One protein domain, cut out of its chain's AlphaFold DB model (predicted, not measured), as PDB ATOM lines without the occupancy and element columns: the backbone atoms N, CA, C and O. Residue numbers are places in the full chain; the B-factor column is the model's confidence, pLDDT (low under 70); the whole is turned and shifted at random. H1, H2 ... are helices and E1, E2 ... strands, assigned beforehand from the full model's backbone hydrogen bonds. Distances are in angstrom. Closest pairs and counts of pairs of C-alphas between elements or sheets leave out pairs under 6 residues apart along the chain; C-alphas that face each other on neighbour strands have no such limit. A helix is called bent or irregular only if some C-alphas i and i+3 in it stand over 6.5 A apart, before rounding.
ATOM      1  N   ASP A 374     134.784 108.161 215.829       60.03
ATOM      2  CA  ASP A 374     134.909 107.429 214.565       60.03
ATOM      3  C   ASP A 374     133.896 107.912 213.515       60.03
ATOM      4  O   ASP A 374     134.209 107.895 212.325       60.03
ATOM      5  N   ASP A 375     132.748 108.452 213.939       70.12
ATOM      6  CA  ASP A 375     131.624 108.789 213.059       70.12
ATOM      7  C   ASP A 375     132.013 109.703 211.887       70.12
ATOM      8  O   ASP A 375     131.589 109.471 210.759       70.12
ATOM      9  N   MET A 376     132.828 110.741 212.098       78.50
ATOM     10  CA  MET A 376     133.123 111.713 211.034       78.50
ATOM     11  C   MET A 376     134.215 111.227 210.066       78.50
ATOM     12  O   MET A 376     134.123 111.427 208.848       78.50
ATOM     13  N   VAL A 377     135.248 110.552 210.578       81.62
ATOM     14  CA  VAL A 377     136.273 109.901 209.744       81.62
ATOM     15  C   VAL A 377     135.652 108.749 208.950       81.62
ATOM     16  O   VAL A 377     135.935 108.604 207.753       81.62
ATOM     17  N   GLU A 378     134.765 107.977 209.575       82.81
ATOM     18  CA  GLU A 378     133.981 106.919 208.943       82.81
ATOM     19  C   GLU A 378     133.037 107.493 207.884       82.81
ATOM     20  O   GLU A 378     133.016 106.996 206.759       82.81
ATOM     21  N   GLN A 379     132.335 108.592 208.171       83.62
ATOM     22  CA  GLN A 379     131.487 109.285 207.198       83.62
ATOM     23  C   GLN A 379     132.279 109.738 205.969       83.62
ATOM     24  O   GLN A 379     131.861 109.475 204.841       83.62
ATOM     25  N   ARG A 380     133.448 110.365 206.150       87.06
ATOM     26  CA  ARG A 380     134.316 110.763 205.028       87.06
ATOM     27  C   ARG A 380     134.784 109.553 204.218       87.06
ATOM     28  O   ARG A 380     134.794 109.608 202.990       87.06
ATOM     29  N   THR A 381     135.161 108.468 204.892       87.56
ATOM     30  CA  THR A 381     135.574 107.212 204.243       87.56
ATOM     31  C   THR A 381     134.417 106.609 203.446       87.56
ATOM     32  O   THR A 381     134.582 106.294 202.271       87.56
ATOM     33  N   THR A 382     133.220 106.586 204.029       88.94
ATOM     34  CA  THR A 382     131.979 106.130 203.391       88.94
ATOM     35  C   THR A 382     131.654 106.945 202.139       88.94
ATOM     36  O   THR A 382     131.268 106.376 201.122       88.94
ATOM     37  N   ILE A 383     131.831 108.271 202.160       89.25
ATOM     38  CA  ILE A 383     131.614 109.122 200.976       89.25
ATOM     39  C   ILE A 383     132.555 108.713 199.834       89.25
ATOM     40  O   ILE A 383     132.102 108.553 198.700       89.25
ATOM     41  N   VAL A 384     133.844 108.509 200.130       91.62
ATOM     42  CA  VAL A 384     134.837 108.069 199.134       91.62
ATOM     43  C   VAL A 384     134.453 106.706 198.561       91.62
ATOM     44  O   VAL A 384     134.349 106.571 197.343       91.62
ATOM     45  N   GLU A 385     134.167 105.724 199.418       91.19
ATOM     46  CA  GLU A 385     133.776 104.373 198.999       91.19
ATOM     47  C   GLU A 385     132.516 104.379 198.124       91.19
ATOM     48  O   GLU A 385     132.430 103.648 197.136       91.19
ATOM     49  N   ARG A 386     131.540 105.232 198.446       89.56
ATOM     50  CA  ARG A 386     130.296 105.341 197.678       89.56
ATOM     51  C   ARG A 386     130.491 105.984 196.311       89.56
ATOM     52  O   ARG A 386     129.881 105.515 195.354       89.56
ATOM     53  N   PHE A 387     131.351 106.995 196.178       89.00
ATOM     54  CA  PHE A 387     131.707 107.518 194.856       89.00
ATOM     55  C   PHE A 387     132.522 106.507 194.033       89.00
ATOM     56  O   PHE A 387     132.301 106.403 192.828       89.00
ATOM     57  N   GLU A 388     133.403 105.719 194.661       89.31
ATOM     58  CA  GLU A 388     134.138 104.629 193.992       89.31
ATOM     59  C   GLU A 388     133.226 103.485 193.525       89.31
ATOM     60  O   GLU A 388     133.523 102.833 192.523       89.31
ATOM     61  N   ALA A 389     132.115 103.243 194.227       88.44
ATOM     62  CA  ALA A 389     131.147 102.204 193.882       88.44
ATOM     63  C   ALA A 389     130.304 102.528 192.632       88.44
ATOM     64  O   ALA A 389     129.706 101.618 192.050       88.44
ATOM     65  N   ILE A 390     130.251 103.793 192.195       88.25
ATOM     66  CA  ILE A 390     129.581 104.177 190.946       88.25
ATOM     67  C   ILE A 390     130.432 103.686 189.767       88.25
ATOM     68  O   ILE A 390     131.587 104.072 189.596       88.25
ATOM     69  N   GLU A 391     129.864 102.825 188.923       85.56
ATOM     70  CA  GLU A 391     130.613 102.204 187.829       85.56
ATOM     71  C   GLU A 391     130.781 103.146 186.621       85.56
ATOM     72  O   GLU A 391     129.990 104.062 186.382       85.56
ATOM     73  N   GLY A 392     131.806 102.881 185.806       87.25
ATOM     74  CA  GLY A 392     131.995 103.531 184.506       87.25
ATOM     75  C   GLY A 392     132.787 104.843 184.531       87.25
ATOM     76  O   GLY A 392     133.486 105.186 185.485       87.25
ATOM     77  N   LEU A 393     132.732 105.566 183.413       87.88
ATOM     78  CA  LEU A 393     133.305 106.903 183.267       87.88
ATOM     79  C   LEU A 393     132.560 107.948 184.105       87.88
ATOM     80  O   LEU A 393     133.180 108.930 184.501       87.88
ATOM     81  N   LEU A 394     131.268 107.754 184.380       87.31
ATOM     82  CA  LEU A 394     130.464 108.623 185.234       87.31
ATOM     83  C   LEU A 394     130.986 108.608 186.670       87.31
ATOM     84  O   LEU A 394     131.278 109.674 187.204       87.31
ATOM     85  N   GLY A 395     131.172 107.422 187.258       88.38
ATOM     86  CA  GLY A 395     131.754 107.294 188.594       88.38
ATOM     87  C   GLY A 395     133.154 107.888 188.673       88.38
ATOM     88  O   GLY A 395     133.443 108.665 189.575       88.38
ATOM     89  N   LYS A 396     133.988 107.650 187.652       89.06
ATOM     90  CA  LYS A 396     135.311 108.280 187.573       89.06
ATOM     91  C   LYS A 396     135.237 109.812 187.535       89.06
ATOM     92  O   LYS A 396     135.997 110.463 188.233       89.06
ATOM     93  N   SER A 397     134.341 110.394 186.737       88.50
ATOM     94  CA  SER A 397     134.179 111.853 186.684       88.50
ATOM     95  C   SER A 397     133.656 112.434 187.998       88.50
ATOM     96  O   SER A 397     134.094 113.505 188.391       88.50
ATOM     97  N   LEU A 398     132.747 111.739 188.685       90.25
ATOM     98  CA  LEU A 398     132.256 112.150 190.003       90.25
ATOM     99  C   LEU A 398     133.342 112.044 191.079       90.25
ATOM    100  O   LEU A 398     133.448 112.940 191.908       90.25
ATOM    101  N   TYR A 399     134.170 111.001 191.032       91.75
ATOM    102  CA  TYR A 399     135.340 110.855 191.896       91.75
ATOM    103  C   TYR A 399     136.356 111.977 191.655       91.75
ATOM    104  O   TYR A 399     136.778 112.641 192.599       91.75
ATOM    105  N   ASP A 400     136.690 112.245 190.387       89.69
ATOM    106  CA  ASP A 400     137.611 113.321 190.017       89.69
ATOM    107  C   ASP A 400     137.108 114.683 190.558       89.69
ATOM    108  O   ASP A 400     137.912 115.483 191.023       89.69
ATOM    109  N   ILE A 401     135.791 114.936 190.555       89.50
ATOM    110  CA  ILE A 401     135.173 116.186 191.041       89.50
ATOM    111  C   ILE A 401     135.099 116.238 192.577       89.50
ATOM    112  O   ILE A 401     135.665 117.141 193.183       89.50
ATOM    113  N   TYR A 402     134.415 115.285 193.218       91.19
ATOM    114  CA  TYR A 402     134.058 115.370 194.643       91.19
ATOM    115  C   TYR A 402     135.051 114.693 195.585       91.19
ATOM    116  O   TYR A 402     135.008 114.960 196.784       91.19
ATOM    117  N   VAL A 403     135.942 113.832 195.086       90.50
ATOM    118  CA  VAL A 403     136.986 113.200 195.907       90.50
ATOM    119  C   VAL A 403     138.336 113.872 195.686       90.50
ATOM    120  O   VAL A 403     138.956 114.300 196.659       90.50
ATOM    121  N   ASP A 404     138.766 114.005 194.429       87.81
ATOM    122  CA  ASP A 404     140.074 114.583 194.097       87.81
ATOM    123  C   ASP A 404     140.071 116.121 194.003       87.81
ATOM    124  O   ASP A 404     141.149 116.718 193.995       87.81
ATOM    125  N   GLY A 405     138.901 116.766 193.903       83.62
ATOM    126  CA  GLY A 405     138.798 118.226 193.753       83.62
ATOM    127  C   GLY A 405     139.260 118.743 192.382       83.62
ATOM    128  O   GLY A 405     139.667 119.892 192.235       83.62
ATOM    129  N   ASN A 406     139.245 117.894 191.352       80.06
ATOM    130  CA  ASN A 406     139.644 118.215 189.978       80.06
ATOM    131  C   ASN A 406     138.438 118.611 189.111       80.06
ATOM    132  O   ASN A 406     138.254 118.106 188.001       80.06
ATOM    133  N   ASP A 407     137.608 119.519 189.605       67.50
ATOM    134  CA  ASP A 407     136.391 119.971 188.928       67.50
ATOM    135  C   ASP A 407     136.644 121.073 187.878       67.50
ATOM    136  O   ASP A 407     135.848 121.263 186.962       67.50
ATOM    137  N   GLY A 408     137.787 121.763 187.963       59.25
ATOM    138  CA  GLY A 408     138.129 122.898 187.104       59.25
ATOM    139  C   GLY A 408     137.503 124.231 187.537       59.25
ATOM    140  O   GLY A 408     137.703 125.231 186.838       59.25
ATOM    141  N   THR A 409     136.811 124.275 188.681       61.56
ATOM    142  CA  THR A 409     136.136 125.448 189.251       61.56
ATOM    143  C   THR A 409     136.436 125.584 190.746       61.56
ATOM    144  O   THR A 409     136.167 124.707 191.534       61.56
ATOM    145  N   SER A 410     136.959 126.719 191.207       60.19
ATOM    146  CA  SER A 410     137.384 126.860 192.616       60.19
ATOM    147  C   SER A 410     136.240 127.041 193.630       60.19
ATOM    148  O   SER A 410     136.468 127.639 194.678       60.19
ATOM    149  N   GLU A 411     135.006 126.678 193.283       76.94
ATOM    150  CA  GLU A 411     133.818 126.996 194.086       76.94
ATOM    151  C   GLU A 411     133.104 125.762 194.639       76.94
ATOM    152  O   GLU A 411     132.273 125.947 195.516       76.94
ATOM    153  N   LEU A 412     133.400 124.538 194.186       85.38
ATOM    154  CA  LEU A 412     132.755 123.331 194.711       85.38
ATOM    155  C   LEU A 412     133.552 122.722 195.855       85.38
ATOM    156  O   LEU A 412     134.777 122.700 195.823       85.38
ATOM    157  N   VAL A 413     132.834 122.175 196.833       89.81
ATOM    158  CA  VAL A 413     133.444 121.441 197.943       89.81
ATOM    159  C   VAL A 413     133.734 119.996 197.545       89.81
ATOM    160  O   VAL A 413     132.884 119.312 196.969       89.81
ATOM    161  N   SER A 414     134.919 119.514 197.916       90.94
ATOM    162  CA  SER A 414     135.392 118.143 197.726       90.94
ATOM    163  C   SER A 414     135.939 117.526 199.022       90.94
ATOM    164  O   SER A 414     136.226 118.207 200.009       90.94
ATOM    165  N   VAL A 415     136.131 116.203 199.033       90.25
ATOM    166  CA  VAL A 415     136.812 115.491 200.129       90.25
ATOM    167  C   VAL A 415     138.266 115.959 200.273       90.25
ATOM    168  O   VAL A 415     138.801 115.939 201.384       90.25
ATOM    169  N   ALA A 416     138.912 116.385 199.181       89.62
ATOM    170  CA  ALA A 416     140.243 116.982 199.226       89.62
ATOM    171  C   ALA A 416     140.242 118.303 200.015       89.62
ATOM    172  O   ALA A 416     141.098 118.464 200.884       89.62
ATOM    173  N   ASP A 417     139.243 119.168 199.812       90.44
ATOM    174  CA  ASP A 417     139.104 120.431 200.560       90.44
ATOM    175  C   ASP A 417     138.851 120.181 202.050       90.44
ATOM    176  O   ASP A 417     139.447 120.829 202.909       90.44
ATOM    177  N   VAL A 418     138.028 119.175 202.380       90.00
ATOM    178  CA  VAL A 418     137.813 118.751 203.773       90.00
ATOM    179  C   VAL A 418     139.124 118.295 204.415       90.00
ATOM    180  O   VAL A 418     139.402 118.656 205.556       90.00
ATOM    181  N   ARG A 419     139.946 117.506 203.710       90.62
ATOM    182  CA  ARG A 419     141.256 117.071 204.225       90.62
ATOM    183  C   ARG A 419     142.197 118.253 204.430       90.62
ATOM    184  O   ARG A 419     142.815 118.335 205.482       90.62
ATOM    185  N   GLU A 420     142.266 119.176 203.474       91.50
ATOM    186  CA  GLU A 420     143.098 120.378 203.590       91.50
ATOM    187  C   GLU A 420     142.675 121.249 204.783       91.50
ATOM    188  O   GLU A 420     143.525 121.670 205.568       91.50
ATOM    189  N   ALA A 421     141.368 121.446 204.987       90.56
ATOM    190  CA  ALA A 421     140.836 122.193 206.125       90.56
ATOM    191  C   ALA A 421     141.162 121.530 207.476       90.56
ATOM    192  O   ALA A 421     141.507 122.217 208.440       90.56
ATOM    193  N   VAL A 422     141.080 120.196 207.551       90.31
ATOM    194  CA  VAL A 422     141.455 119.422 208.747       90.31
ATOM    195  C   VAL A 422     142.958 119.532 209.009       90.31
ATOM    196  O   VAL A 422     143.345 119.814 210.141       90.31
ATOM    197  N   ASP A 423     143.798 119.390 207.982       89.88
ATOM    198  CA  ASP A 423     145.255 119.524 208.097       89.88
ATOM    199  C   ASP A 423     145.653 120.946 208.545       89.88
ATOM    200  O   ASP A 423     146.563 121.132 209.360       89.88
ATOM    201  N   THR A 435     142.392 130.432 216.909       67.81
ATOM    202  CA  THR A 435     141.563 131.451 217.578       67.81
ATOM    203  C   THR A 435     140.072 131.242 217.282       67.81
ATOM    204  O   THR A 435     139.248 131.549 218.136       67.81
ATOM    205  N   ASP A 436     139.747 130.616 216.141       75.44
ATOM    206  CA  ASP A 436     138.376 130.386 215.655       75.44
ATOM    207  C   ASP A 436     138.129 128.910 215.267       75.44
ATOM    208  O   ASP A 436     137.388 128.611 214.332       75.44
ATOM    209  N   LEU A 437     138.748 127.958 215.982       85.12
ATOM    210  CA  LEU A 437     138.650 126.526 215.650       85.12
ATOM    211  C   LEU A 437     137.205 126.020 215.608       85.12
ATOM    212  O   LEU A 437     136.881 125.169 214.795       85.12
ATOM    213  N   GLU A 438     136.327 126.556 216.458       85.44
ATOM    214  CA  GLU A 438     134.904 126.204 216.456       85.44
ATOM    215  C   GLU A 438     134.204 126.573 215.140       85.44
ATOM    216  O   GLU A 438     133.283 125.878 214.716       85.44
ATOM    217  N   GLU A 439     134.602 127.674 214.497       86.75
ATOM    218  CA  GLU A 439     134.069 128.064 213.191       86.75
ATOM    219  C   GLU A 439     134.632 127.167 212.091       86.75
ATOM    220  O   GLU A 439     133.862 126.679 211.266       86.75
ATOM    221  N   THR A 440     135.933 126.869 212.137       88.38
ATOM    222  CA  THR A 440     136.576 125.928 211.210       88.38
ATOM    223  C   THR A 440     135.966 124.530 211.303       88.38
ATOM    224  O   THR A 440     135.627 123.953 210.278       88.38
ATOM    225  N   VAL A 441     135.761 124.001 212.513       88.56
ATOM    226  CA  VAL A 441     135.128 122.692 212.744       88.56
ATOM    227  C   VAL A 441     133.687 122.689 212.236       88.56
ATOM    228  O   VAL A 441     133.314 121.801 211.478       88.56
ATOM    229  N   ARG A 442     132.898 123.730 212.535       89.06
ATOM    230  CA  ARG A 442     131.525 123.852 212.014       89.06
ATOM    231  C   ARG A 442     131.482 123.904 210.486       89.06
ATOM    232  O   ARG A 442     130.547 123.393 209.877       89.06
ATOM    233  N   TRP A 443     132.465 124.552 209.871       89.75
ATOM    234  CA  TRP A 443     132.591 124.594 208.419       89.75
ATOM    235  C   TRP A 443     132.971 123.220 207.847       89.75
ATOM    236  O   TRP A 443     132.343 122.775 206.889       89.75
ATOM    237  N   ILE A 444     133.898 122.493 208.486       90.62
ATOM    238  CA  ILE A 444     134.229 121.097 208.151       90.62
ATOM    239  C   ILE A 444     132.981 120.202 208.222       90.62
ATOM    240  O   ILE A 444     132.712 119.468 207.269       90.62
ATOM    241  N   ASP A 445     132.185 120.305 209.290       89.81
ATOM    242  CA  ASP A 445     130.916 119.574 209.433       89.81
ATOM    243  C   ASP A 445     129.949 119.876 208.276       89.81
ATOM    244  O   ASP A 445     129.355 118.970 207.687       89.81
ATOM    245  N   GLY A 446     129.812 121.157 207.917       89.00
ATOM    246  CA  GLY A 446     128.963 121.606 206.812       89.00
ATOM    247  C   GLY A 446     129.404 121.057 205.454       89.00
ATOM    248  O   GLY A 446     128.563 120.625 204.657       89.00
ATOM    249  N   MET A 447     130.715 121.012 205.207       90.94
ATOM    250  CA  MET A 447     131.290 120.416 204.001       90.94
ATOM    251  C   MET A 447     130.995 118.915 203.916       90.94
ATOM    252  O   MET A 447     130.527 118.445 202.878       90.94
ATOM    253  N   VAL A 448     131.193 118.160 205.005       90.69
ATOM    254  CA  VAL A 448     130.916 116.713 205.030       90.69
ATOM    255  C   VAL A 448     129.429 116.429 204.806       90.69
ATOM    256  O   VAL A 448     129.097 115.597 203.962       90.69
ATOM    257  N   ALA A 449     128.526 117.153 205.473       89.50
ATOM    258  CA  ALA A 449     127.081 116.991 205.286       89.50
ATOM    259  C   ALA A 449     126.629 117.319 203.846       89.50
ATOM    260  O   ALA A 449     125.772 116.638 203.267       89.50
ATOM    261  N   SER A 450     127.233 118.339 203.231       91.00
ATOM    262  CA  SER A 450     126.948 118.705 201.838       91.00
ATOM    263  C   SER A 450     127.445 117.622 200.869       91.00
ATOM    264  O   SER A 450     126.710 117.214 199.968       91.00
ATOM    265  N   LEU A 451     128.639 117.067 201.101       91.75
ATOM    266  CA  LEU A 451     129.185 115.947 200.325       91.75
ATOM    267  C   LEU A 451     128.366 114.657 200.476       91.75
ATOM    268  O   LEU A 451     128.185 113.937 199.493       91.75
ATOM    269  N   GLN A 452     127.827 114.373 201.667       91.06
ATOM    270  CA  GLN A 452     126.892 113.260 201.879       91.06
ATOM    271  C   GLN A 452     125.634 113.421 201.025       91.06
ATOM    272  O   GLN A 452     125.223 112.494 200.329       91.06
ATOM    273  N   THR A 453     125.070 114.628 201.006       89.88
ATOM    274  CA  THR A 453     123.899 114.946 200.180       89.88
ATOM    275  C   THR A 453     124.206 114.766 198.690       89.88
ATOM    276  O   THR A 453     123.392 114.209 197.948       89.88
ATOM    277  N   ALA A 454     125.395 115.185 198.243       90.56
ATOM    278  CA  ALA A 454     125.840 114.996 196.867       90.56
ATOM    279  C   ALA A 454     125.986 113.511 196.510       90.56
ATOM    280  O   ALA A 454     125.419 113.072 195.508       90.56
ATOM    281  N   VAL A 455     126.697 112.719 197.323       91.81
ATOM    282  CA  VAL A 455     126.885 111.289 197.035       91.81
ATOM    283  C   VAL A 455     125.556 110.538 197.061       91.81
ATOM    284  O   VAL A 455     125.315 109.719 196.181       91.81
ATOM    285  N   ASP A 456     124.643 110.872 197.980       90.31
ATOM    286  CA  ASP A 456     123.294 110.303 198.013       90.31
ATOM    287  C   ASP A 456     122.494 110.615 196.752       90.31
ATOM    288  O   ASP A 456     121.885 109.711 196.169       90.31
ATOM    289  N   TYR A 457     122.521 111.867 196.294       92.56
ATOM    290  CA  TYR A 457     121.863 112.259 195.055       92.56
ATOM    291  C   TYR A 457     122.449 111.518 193.847       92.56
ATOM    292  O   TYR A 457     121.704 110.908 193.070       92.56
ATOM    293  N   TYR A 458     123.774 111.541 193.684       91.88
ATOM    294  CA  TYR A 458     124.417 110.980 192.500       91.88
ATOM    295  C   TYR A 458     124.329 109.455 192.443       91.88
ATOM    296  O   TYR A 458     124.116 108.915 191.363       91.88
ATOM    297  N   ASP A 459     124.422 108.768 193.578       87.38
ATOM    298  CA  ASP A 459     124.288 107.313 193.675       87.38
ATOM    299  C   ASP A 459     122.820 106.866 193.521       87.38
ATOM    300  O   ASP A 459     122.470 106.098 192.616       87.38
ATOM    301  N   ARG A 460     121.915 107.389 194.365       86.19
ATOM    302  CA  ARG A 460     120.536 106.874 194.482       86.19
ATOM    303  C   ARG A 460     119.569 107.451 193.459       86.19
ATOM    304  O   ARG A 460     118.644 106.746 193.061       86.19
ATOM    305  N   THR A 461     119.757 108.703 193.046       87.81
ATOM    306  CA  THR A 461     118.833 109.389 192.127       87.81
ATOM    307  C   THR A 461     119.393 109.420 190.713       87.81
ATOM    308  O   THR A 461     118.742 108.945 189.784       87.81
ATOM    309  N   PHE A 462     120.610 109.938 190.536       91.56
ATOM    310  CA  PHE A 462     121.170 110.170 189.206       91.56
ATOM    311  C   PHE A 462     121.638 108.873 188.533       91.56
ATOM    312  O   PHE A 462     121.107 108.495 187.493       91.56
ATOM    313  N   TYR A 463     122.585 108.152 189.134       90.56
ATOM    314  CA  TYR A 463     123.155 106.926 188.570       90.56
ATOM    315  C   TYR A 463     122.115 105.809 188.447       90.56
ATOM    316  O   TYR A 463     121.947 105.234 187.369       90.56
ATOM    317  N   ARG A 464     121.360 105.526 189.519       87.56
ATOM    318  CA  ARG A 464     120.285 104.521 189.479       87.56
ATOM    319  C   ARG A 464     119.184 104.899 188.486       87.56
ATOM    320  O   ARG A 464     118.753 104.043 187.720       87.56
ATOM    321  N   GLY A 465     118.781 106.168 188.446       87.25
ATOM    322  CA  GLY A 465     117.798 106.663 187.484       87.25
ATOM    323  C   GLY A 465     118.252 106.504 186.029       87.25
ATOM    324  O   GLY A 465     117.461 106.080 185.188       87.25
ATOM    325  N   LEU A 466     119.538 106.755 185.751       88.75
ATOM    326  CA  LEU A 466     120.139 106.512 184.439       88.75
ATOM    327  C   LEU A 466     120.160 105.022 184.078       88.75
ATOM    328  O   LEU A 466     119.824 104.675 182.947       88.75
ATOM    329  N   LYS A 467     120.506 104.153 185.036       88.19
ATOM    330  CA  LYS A 467     120.534 102.689 184.875       88.19
ATOM    331  C   LYS A 467     119.148 102.083 184.632       88.19
ATOM    332  O   LYS A 467     119.039 101.081 183.934       88.19
ATOM    333  N   GLU A 468     118.106 102.677 185.204       87.69
ATOM    334  CA  GLU A 468     116.704 102.266 185.039       87.69
ATOM    335  C   GLU A 468     116.015 102.897 183.815       87.69
ATOM    336  O   GLU A 468     114.815 102.711 183.628       87.69
ATOM    337  N   GLU A 469     116.755 103.637 182.984       86.50
ATOM    338  CA  GLU A 469     116.250 104.307 181.779       86.50
ATOM    339  C   GLU A 469     115.095 105.301 182.040       86.50
ATOM    340  O   GLU A 469     114.178 105.456 181.229       86.50
ATOM    341  N   ARG A 470     115.109 105.996 183.186       87.25
ATOM    342  CA  ARG A 470     114.066 106.979 183.520       87.25
ATOM    343  C   ARG A 470     114.219 108.246 182.673       87.25
ATOM    344  O   ARG A 470     115.240 108.921 182.724       87.25
ATOM    345  N   GLU A 471     113.162 108.624 181.956       86.69
ATOM    346  CA  GLU A 471     113.149 109.817 181.086       86.69
ATOM    347  C   GLU A 471     113.162 111.149 181.864       86.69
ATOM    348  O   GLU A 471     113.481 112.201 181.307       86.69
ATOM    349  N   GLN A 472     112.815 111.122 183.154       87.56
ATOM    350  CA  GLN A 472     112.773 112.304 184.009       87.56
ATOM    351  C   GLN A 472     113.316 111.984 185.403       87.56
ATOM    352  O   GLN A 472     112.847 111.054 186.062       87.56
ATOM    353  N   LEU A 473     114.285 112.780 185.854       88.50
ATOM    354  CA  LEU A 473     114.897 112.711 187.179       88.50
ATOM    355  C   LEU A 473     114.671 114.029 187.927       88.50
ATOM    356  O   LEU A 473     114.680 115.106 187.324       88.50
ATOM    357  N   SER A 474     114.474 113.945 189.241       86.38
ATOM    358  CA  SER A 474     114.459 115.123 190.113       86.38
ATOM    359  C   SER A 474     115.870 115.693 190.217       86.38
ATOM    360  O   SER A 474     116.824 114.927 190.314       86.38
ATOM    361  N   LEU A 475     115.999 117.017 190.213       86.19
ATOM    362  CA  LEU A 475     117.263 117.729 190.371       86.19
ATOM    363  C   LEU A 475     117.225 118.544 191.660       86.19
ATOM    364  O   LEU A 475     116.253 119.246 191.922       86.19
ATOM    365  N   TYR A 476     118.284 118.480 192.459       84.44
ATOM    366  CA  TYR A 476     118.378 119.313 193.655       84.44
ATOM    367  C   TYR A 476     118.683 120.770 193.294       84.44
ATOM    368  O   TYR A 476     119.366 121.061 192.311       84.44
ATOM    369  N   ALA A 477     118.138 121.698 194.084       81.69
ATOM    370  CA  ALA A 477     118.426 123.121 193.946       81.69
ATOM    371  C   ALA A 477     119.929 123.389 194.133       81.69
ATOM    372  O   ALA A 477     120.600 122.671 194.874       81.69
ATOM    373  N   ARG A 478     120.455 124.456 193.518       81.81
ATOM    374  CA  ARG A 478     121.872 124.838 193.698       81.81
ATOM    375  C   ARG A 478     122.207 125.211 195.146       81.81
ATOM    376  O   ARG A 478     123.337 125.048 195.572       81.81
ATOM    377  N   ASP A 479     121.216 125.695 195.885       82.12
ATOM    378  CA  ASP A 479     121.269 126.086 197.295       82.12
ATOM    379  C   ASP A 479     120.637 125.036 198.226       82.12
ATOM    380  O   ASP A 479     120.263 125.349 199.355       82.12
ATOM    381  N   ALA A 480     120.497 123.785 197.766       82.31
ATOM    382  CA  ALA A 480     119.948 122.697 198.579       82.31
ATOM    383  C   ALA A 480     120.823 122.359 199.799       82.31
ATOM    384  O   ALA A 480     120.333 121.778 200.766       82.31
ATOM    385  N   THR A 481     122.102 122.722 199.754       86.50
ATOM    386  CA  THR A 481     123.085 122.505 200.814       86.50
ATOM    387  C   THR A 481     123.725 123.833 201.231       86.50
ATOM    388  O   THR A 481     123.793 124.759 200.418       86.50
ATOM    389  N   PRO A 482     124.205 123.950 202.486       81.62
ATOM    390  CA  PRO A 482     124.916 125.142 202.949       81.62
ATOM    391  C   PRO A 482     126.176 125.432 202.132       81.62
ATOM    392  O   PRO A 482     126.440 126.590 201.812       81.62
ATOM    393  N   GLU A 483     126.915 124.379 201.774       87.88
ATOM    394  CA  GLU A 483     128.098 124.476 200.929       87.88
ATOM    395  C   GLU A 483     127.767 124.060 199.485       87.88
ATOM    396  O   GLU A 483     126.989 123.122 199.278       87.88
ATOM    397  N   PRO A 484     128.331 124.730 198.468       85.81
ATOM    398  CA  PRO A 484     128.029 124.469 197.063       85.81
ATOM    399  C   PRO A 484     128.537 123.092 196.606       85.81
ATOM    400  O   PRO A 484     129.736 122.861 196.455       85.81
ATOM    401  N   VAL A 485     127.598 122.182 196.330       86.81
ATOM    402  CA  VAL A 485     127.878 120.857 195.739       86.81
ATOM    403  C   VAL A 485     127.028 120.558 194.501       86.81
ATOM    404  O   VAL A 485     127.183 119.508 193.899       86.81
ATOM    405  N   PHE A 486     126.132 121.458 194.085       87.06
ATOM    406  CA  PHE A 486     125.333 121.294 192.865       87.06
ATOM    407  C   PHE A 486     125.476 122.526 191.970       87.06
ATOM    408  O   PHE A 486     124.873 123.567 192.229       87.06
ATOM    409  N   ASP A 487     126.231 122.394 190.876       86.56
ATOM    410  CA  ASP A 487     126.415 123.462 189.887       86.56
ATOM    411  C   ASP A 487     126.189 122.966 188.450       86.56
ATOM    412  O   ASP A 487     126.368 121.793 188.122       86.56
ATOM    413  N   GLU A 488     125.807 123.885 187.566       85.25
ATOM    414  CA  GLU A 488     125.680 123.661 186.124       85.25
ATOM    415  C   GLU A 488     126.960 123.119 185.498       85.25
ATOM    416  O   GLU A 488     126.893 122.230 184.651       85.25
ATOM    417  N   HIS A 489     128.118 123.598 185.946       84.88
ATOM    418  CA  HIS A 489     129.407 123.141 185.459       84.88
ATOM    419  C   HIS A 489     129.627 121.647 185.707       84.88
ATOM    420  O   HIS A 489     130.115 120.954 184.813       84.88
ATOM    421  N   VAL A 490     129.205 121.138 186.870       87.62
ATOM    422  CA  VAL A 490     129.293 119.706 187.190       87.62
ATOM    423  C   VAL A 490     128.532 118.913 186.147       87.62
ATOM    424  O   VAL A 490     129.092 118.036 185.494       87.62
ATOM    425  N   PHE A 491     127.263 119.249 185.937       88.19
ATOM    426  CA  PHE A 491     126.433 118.522 184.991       88.19
ATOM    427  C   PHE A 491     126.959 118.655 183.549       88.19
ATOM    428  O   PHE A 491     127.078 117.657 182.842       88.19
ATOM    429  N   GLU A 492     127.410 119.828 183.105       87.38
ATOM    430  CA  GLU A 492     128.058 119.943 181.789       87.38
ATOM    431  C   GLU A 492     129.280 119.017 181.645       87.38
ATOM    432  O   GLU A 492     129.441 118.362 180.610       87.38
ATOM    433  N   THR A 493     130.098 118.888 182.691       86.81
ATOM    434  CA  THR A 493     131.250 117.975 182.720       86.81
ATOM    435  C   THR A 493     130.821 116.505 182.671       86.81
ATOM    436  O   THR A 493     131.438 115.697 181.970       86.81
ATOM    437  N   LEU A 494     129.712 116.148 183.326       90.12
ATOM    438  CA  LEU A 494     129.192 114.780 183.349       90.12
ATOM    439  C   LEU A 494     128.524 114.350 182.032       90.12
ATOM    440  O   LEU A 494     128.445 113.147 181.774       90.12
ATOM    441  N   LYS A 495     128.068 115.273 181.166       90.31
ATOM    442  CA  LYS A 495     127.372 114.932 179.900       90.31
ATOM    443  C   LYS A 495     128.139 113.943 179.031       90.31
ATOM    444  O   LYS A 495     127.558 112.996 178.508       90.31
ATOM    445  N   GLN A 496     129.451 114.136 178.884       88.19
ATOM    446  CA  GLN A 496     130.268 113.241 178.066       88.19
ATOM    447  C   GLN A 496     130.357 111.832 178.671       88.19
ATOM    448  O   GLN A 496     130.417 110.852 177.925       88.19
ATOM    449  N   SER A 497     130.400 111.730 179.997       89.19
ATOM    450  CA  SER A 497     130.469 110.451 180.702       89.19
ATOM    451  C   SER A 497     129.129 109.719 180.631       89.19
ATOM    452  O   SER A 497     129.105 108.550 180.258       89.19
ATOM    453  N   VAL A 498     128.010 110.428 180.820       90.94
ATOM    454  CA  VAL A 498     126.652 109.869 180.674       90.94
ATOM    455  C   VAL A 498     126.392 109.365 179.250       90.94
ATOM    456  O   VAL A 498     125.949 108.232 179.071       90.94
ATOM    457  N   ALA A 499     126.756 110.143 178.227       88.44
ATOM    458  CA  ALA A 499     126.595 109.728 176.832       88.44
ATOM    459  C   ALA A 499     127.405 108.469 176.485       88.44
ATOM    460  O   ALA A 499     126.977 107.660 175.663       88.44
ATOM    461  N   LYS A 500     128.581 108.287 177.099       88.25
ATOM    462  CA  LYS A 500     129.444 107.126 176.840       88.25
ATOM    463  C   LYS A 500     129.028 105.874 177.598       88.25
ATOM    464  O   LYS A 500     129.114 104.797 177.015       88.25
ATOM    465  N   ASP A 501     128.620 106.012 178.854       88.38
ATOM    466  CA  ASP A 501     128.282 104.867 179.703       88.38
ATOM    467  C   ASP A 501     126.848 104.375 179.478       88.38
ATOM    468  O   ASP A 501     126.609 103.170 179.510       88.38
ATOM    469  N   PHE A 502     125.910 105.287 179.196       87.62
ATOM    470  CA  PHE A 502     124.475 104.983 179.115       87.62
ATOM    471  C   PHE A 502     123.860 105.229 177.732       87.62
ATOM    472  O   PHE A 502     122.698 104.897 177.520       87.62
ATOM    473  N   GLY A 503     124.599 105.817 176.781       87.00
ATOM    474  CA  GLY A 503     124.031 106.174 175.473       87.00
ATOM    475  C   GLY A 503     122.888 107.186 175.582       87.00
ATOM    476  O   GLY A 503     121.918 107.109 174.826       87.00
ATOM    477  N   ALA A 504     122.981 108.090 176.558       87.81
ATOM    478  CA  ALA A 504     121.938 109.043 176.896       87.81
ATOM    479  C   ALA A 504     122.456 110.485 176.844       87.81
ATOM    480  O   ALA A 504     123.576 110.779 177.264       87.81
ATOM    481  N   GLU A 505     121.617 111.394 176.365       89.56
ATOM    482  CA  GLU A 505     121.805 112.837 176.503       89.56
ATOM    483  C   GLU A 505     120.802 113.372 177.521       89.56
ATOM    484  O   GLU A 505     119.726 112.803 177.699       89.56
ATOM    485  N   TYR A 506     121.128 114.471 178.194       91.00
ATOM    486  CA  TYR A 506     120.191 115.086 179.123       91.00
ATOM    487  C   TYR A 506     120.223 116.608 179.070       91.00
ATOM    488  O   TYR A 506     121.242 117.231 178.754       91.00
ATOM    489  N   GLU A 507     119.082 117.196 179.412       89.62
ATOM    490  CA  GLU A 507     118.870 118.632 179.534       89.62
ATOM    491  C   GLU A 507     118.351 118.949 180.937       89.62
ATOM    492  O   GLU A 507     117.539 118.212 181.503       89.62
ATOM    493  N   ILE A 508     118.858 120.035 181.516       88.81
ATOM    494  CA  ILE A 508     118.532 120.454 182.876       88.81
ATOM    495  C   ILE A 508     117.637 121.686 182.834       88.81
ATOM    496  O   ILE A 508     118.003 122.702 182.245       88.81
ATOM    497  N   ASP A 509     116.517 121.622 183.551       88.25
ATOM    498  CA  ASP A 509     115.728 122.790 183.922       88.25
ATOM    499  C   ASP A 509     115.899 123.072 185.420       88.25
ATOM    500  O   ASP A 509     115.246 122.473 186.274       88.25
ATOM    501  N   TRP A 510     116.779 124.024 185.734       83.69
ATOM    502  CA  TRP A 510     117.028 124.481 187.104       83.69
ATOM    503  C   TRP A 510     115.820 125.176 187.748       83.69
ATOM    504  O   TRP A 510     115.724 125.206 188.971       83.69
ATOM    505  N   THR A 511     114.903 125.742 186.952       83.69
ATOM    506  CA  THR A 511     113.708 126.426 187.477       83.69
ATOM    507  C   THR A 511     112.637 125.413 187.859       83.69
ATOM    508  O   THR A 511     111.968 125.579 188.874       83.69
ATOM    509  N   ALA A 512     112.483 124.366 187.047       83.62
ATOM    510  CA  ALA A 512     111.573 123.261 187.325       83.62
ATOM    511  C   ALA A 512     112.182 122.190 188.244       83.62
ATOM    512  O   ALA A 512     111.444 121.323 188.697       83.62
ATOM    513  N   GLN A 513     113.494 122.253 188.518       86.62
ATOM    514  CA  GLN A 513     114.236 121.254 189.298       86.62
ATOM    515  C   GLN A 513     114.093 119.842 188.716       86.62
ATOM    516  O   GLN A 513     113.930 118.847 189.421       86.62
ATOM    517  N   THR A 514     114.165 119.755 187.389       87.31
ATOM    518  CA  THR A 514     114.032 118.493 186.660       87.31
ATOM    519  C   THR A 514     115.146 118.324 185.648       87.31
ATOM    520  O   THR A 514     115.551 119.276 184.980       87.31
ATOM    521  N   LEU A 515     115.584 117.082 185.489       88.88
ATOM    522  CA  LEU A 515     116.545 116.657 184.489       88.88
ATOM    523  C   LEU A 515     115.844 115.684 183.537       88.88
ATOM    524  O   LEU A 515     115.361 114.630 183.952       88.88
ATOM    525  N   THR A 516     115.741 116.060 182.263       90.62
ATOM    526  CA  THR A 516     115.112 115.242 181.218       90.62
ATOM    527  C   THR A 516     116.185 114.474 180.467       90.62
ATOM    528  O   THR A 516     117.112 115.080 179.930       90.62
ATOM    529  N   VAL A 517     116.054 113.151 180.416       89.25
ATOM    530  CA  VAL A 517     117.018 112.243 179.784       89.25
ATOM    531  C   VAL A 517     116.420 111.675 178.500       89.25
ATOM    532  O   VAL A 517     115.293 111.188 178.484       89.25
ATOM    533  N   THR A 518     117.183 111.730 177.413       89.62
ATOM    534  CA  THR A 518     116.845 111.121 176.125       89.62
ATOM    535  C   THR A 518     117.834 110.005 175.823       89.62
ATOM    536  O   THR A 518     119.030 110.251 175.681       89.62
ATOM    537  N   TYR A 519     117.327 108.780 175.698       86.31
ATOM    538  CA  TYR A 519     118.127 107.601 175.380       86.31
ATOM    539  C   TYR A 519     118.161 107.356 173.871       86.31
ATOM    540  O   TYR A 519     117.125 107.390 173.195       86.31
ATOM    541  N   ASP A 520     119.343 107.069 173.329       80.44
ATOM    542  CA  ASP A 520     119.470 106.663 171.935       80.44
ATOM    543  C   ASP A 520     118.837 105.281 171.734       80.44
ATOM    544  O   ASP A 520     119.289 104.271 172.277       80.44
TER     545      ASP A 520
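AT A GLANCE: This is residues 374 to 423 and 435 to 520 of the 649 residues of an uncharacterized protein of Halogranum gelatinilyticum (UniProt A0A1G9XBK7). A small three-stranded sheet, E1, E3 and E2, stands at one end of an elongated helical body built along one long helix, H4, whose residues 457 to 466 pack on the sheet. The helical hairpin of H1 and H2 and the short H3 are arranged beside H4, and H5 fills the place between H2 and the edge strand E2. The printed part has 136 residues, with five named helices and three named strands in the order H1 H2 H3 H4 E1 H5 E2 E3; the sheet is antiparallel throughout, and the class is mostly helix. The whole is compact, with a radius of gyration of the C-alphas of 15.2 A, and spans 56 by 30 by 25 A.

IN THESE COORDINATES: In the sheet, E1 is residues 472 to 474, E3 residues 514 to 519 (16.2 A) and E2 residues 504 to 509 (16.6 A). H4, residues 437 to 467, runs 42.9 A from C-alpha 437 at (138.650, 126.526, 215.650) to C-alpha 467 at (120.534, 102.689, 184.875). H5 is residues 488 to 502 (20.0 A), only just irregular: C-alphas 493 and 496 are 6.7 A apart. H1, residues 374 to 389 (21.7 A), begins at C-alpha 374 (134.909, 107.429, 214.565); H2 is residues 392 to 402 (15.7 A) and H3 residues 415 to 423 (12.3 A).

HOW THE PARTS SIT: E3 is the inner strand: N 473 and O 515 of E1 and E3 are 2.9 A apart, and N 518 and O 505 of E3 and E2, a hairpin, 2.8 A, both within hydrogen-bond range. H4 and H5 are on the same face, making two layers, helices on one face of a sheet. H4 lies over E1 and E3 at a height over the sheet of 12.7 A. E1, H5 and E2 form a split strand-helix-strand unit, two strands running the same way with E3 between them and a helix linking them, its crossover right-handed. H5 touches H2 at a shallow tilt of 19 degrees, opposite ways; the closest C-alphas, of Leu 394 and Ser 497, are 4.9 A apart. H1, H2 and H4 form an up and down bundle, each helix running against the one before. H1 touches H4, which touches it with residues 448 to 459 alone, the closest C-alphas being those of Ile 383 and Gln 452 at 6.3 A. H3 touches H4 through H4's residues 440 to 451 alone, the closest C-alphas being Val 418 and Ile 444 at 6.1 A. H3 and H5 are apart. Every O i to N i+4 pair is within hydrogen-bond range in H1, H2 and H3, against 24 of 27 in H4 and 9 of 11 in H5.

THE WHOLE: The two C-alphas farthest apart, of Thr 435 and Asp 520, are 56.4 A apart. Residues 424 to 434 are not printed, and C-alphas 423 and 435 are 15.7 A apart across the cut. The links H2 to H3 and E1 to H5 are long. Mean pLDDT of the printed part is 86.5; it is under 70 at residue 374, residues 407 to 410 and residue 435.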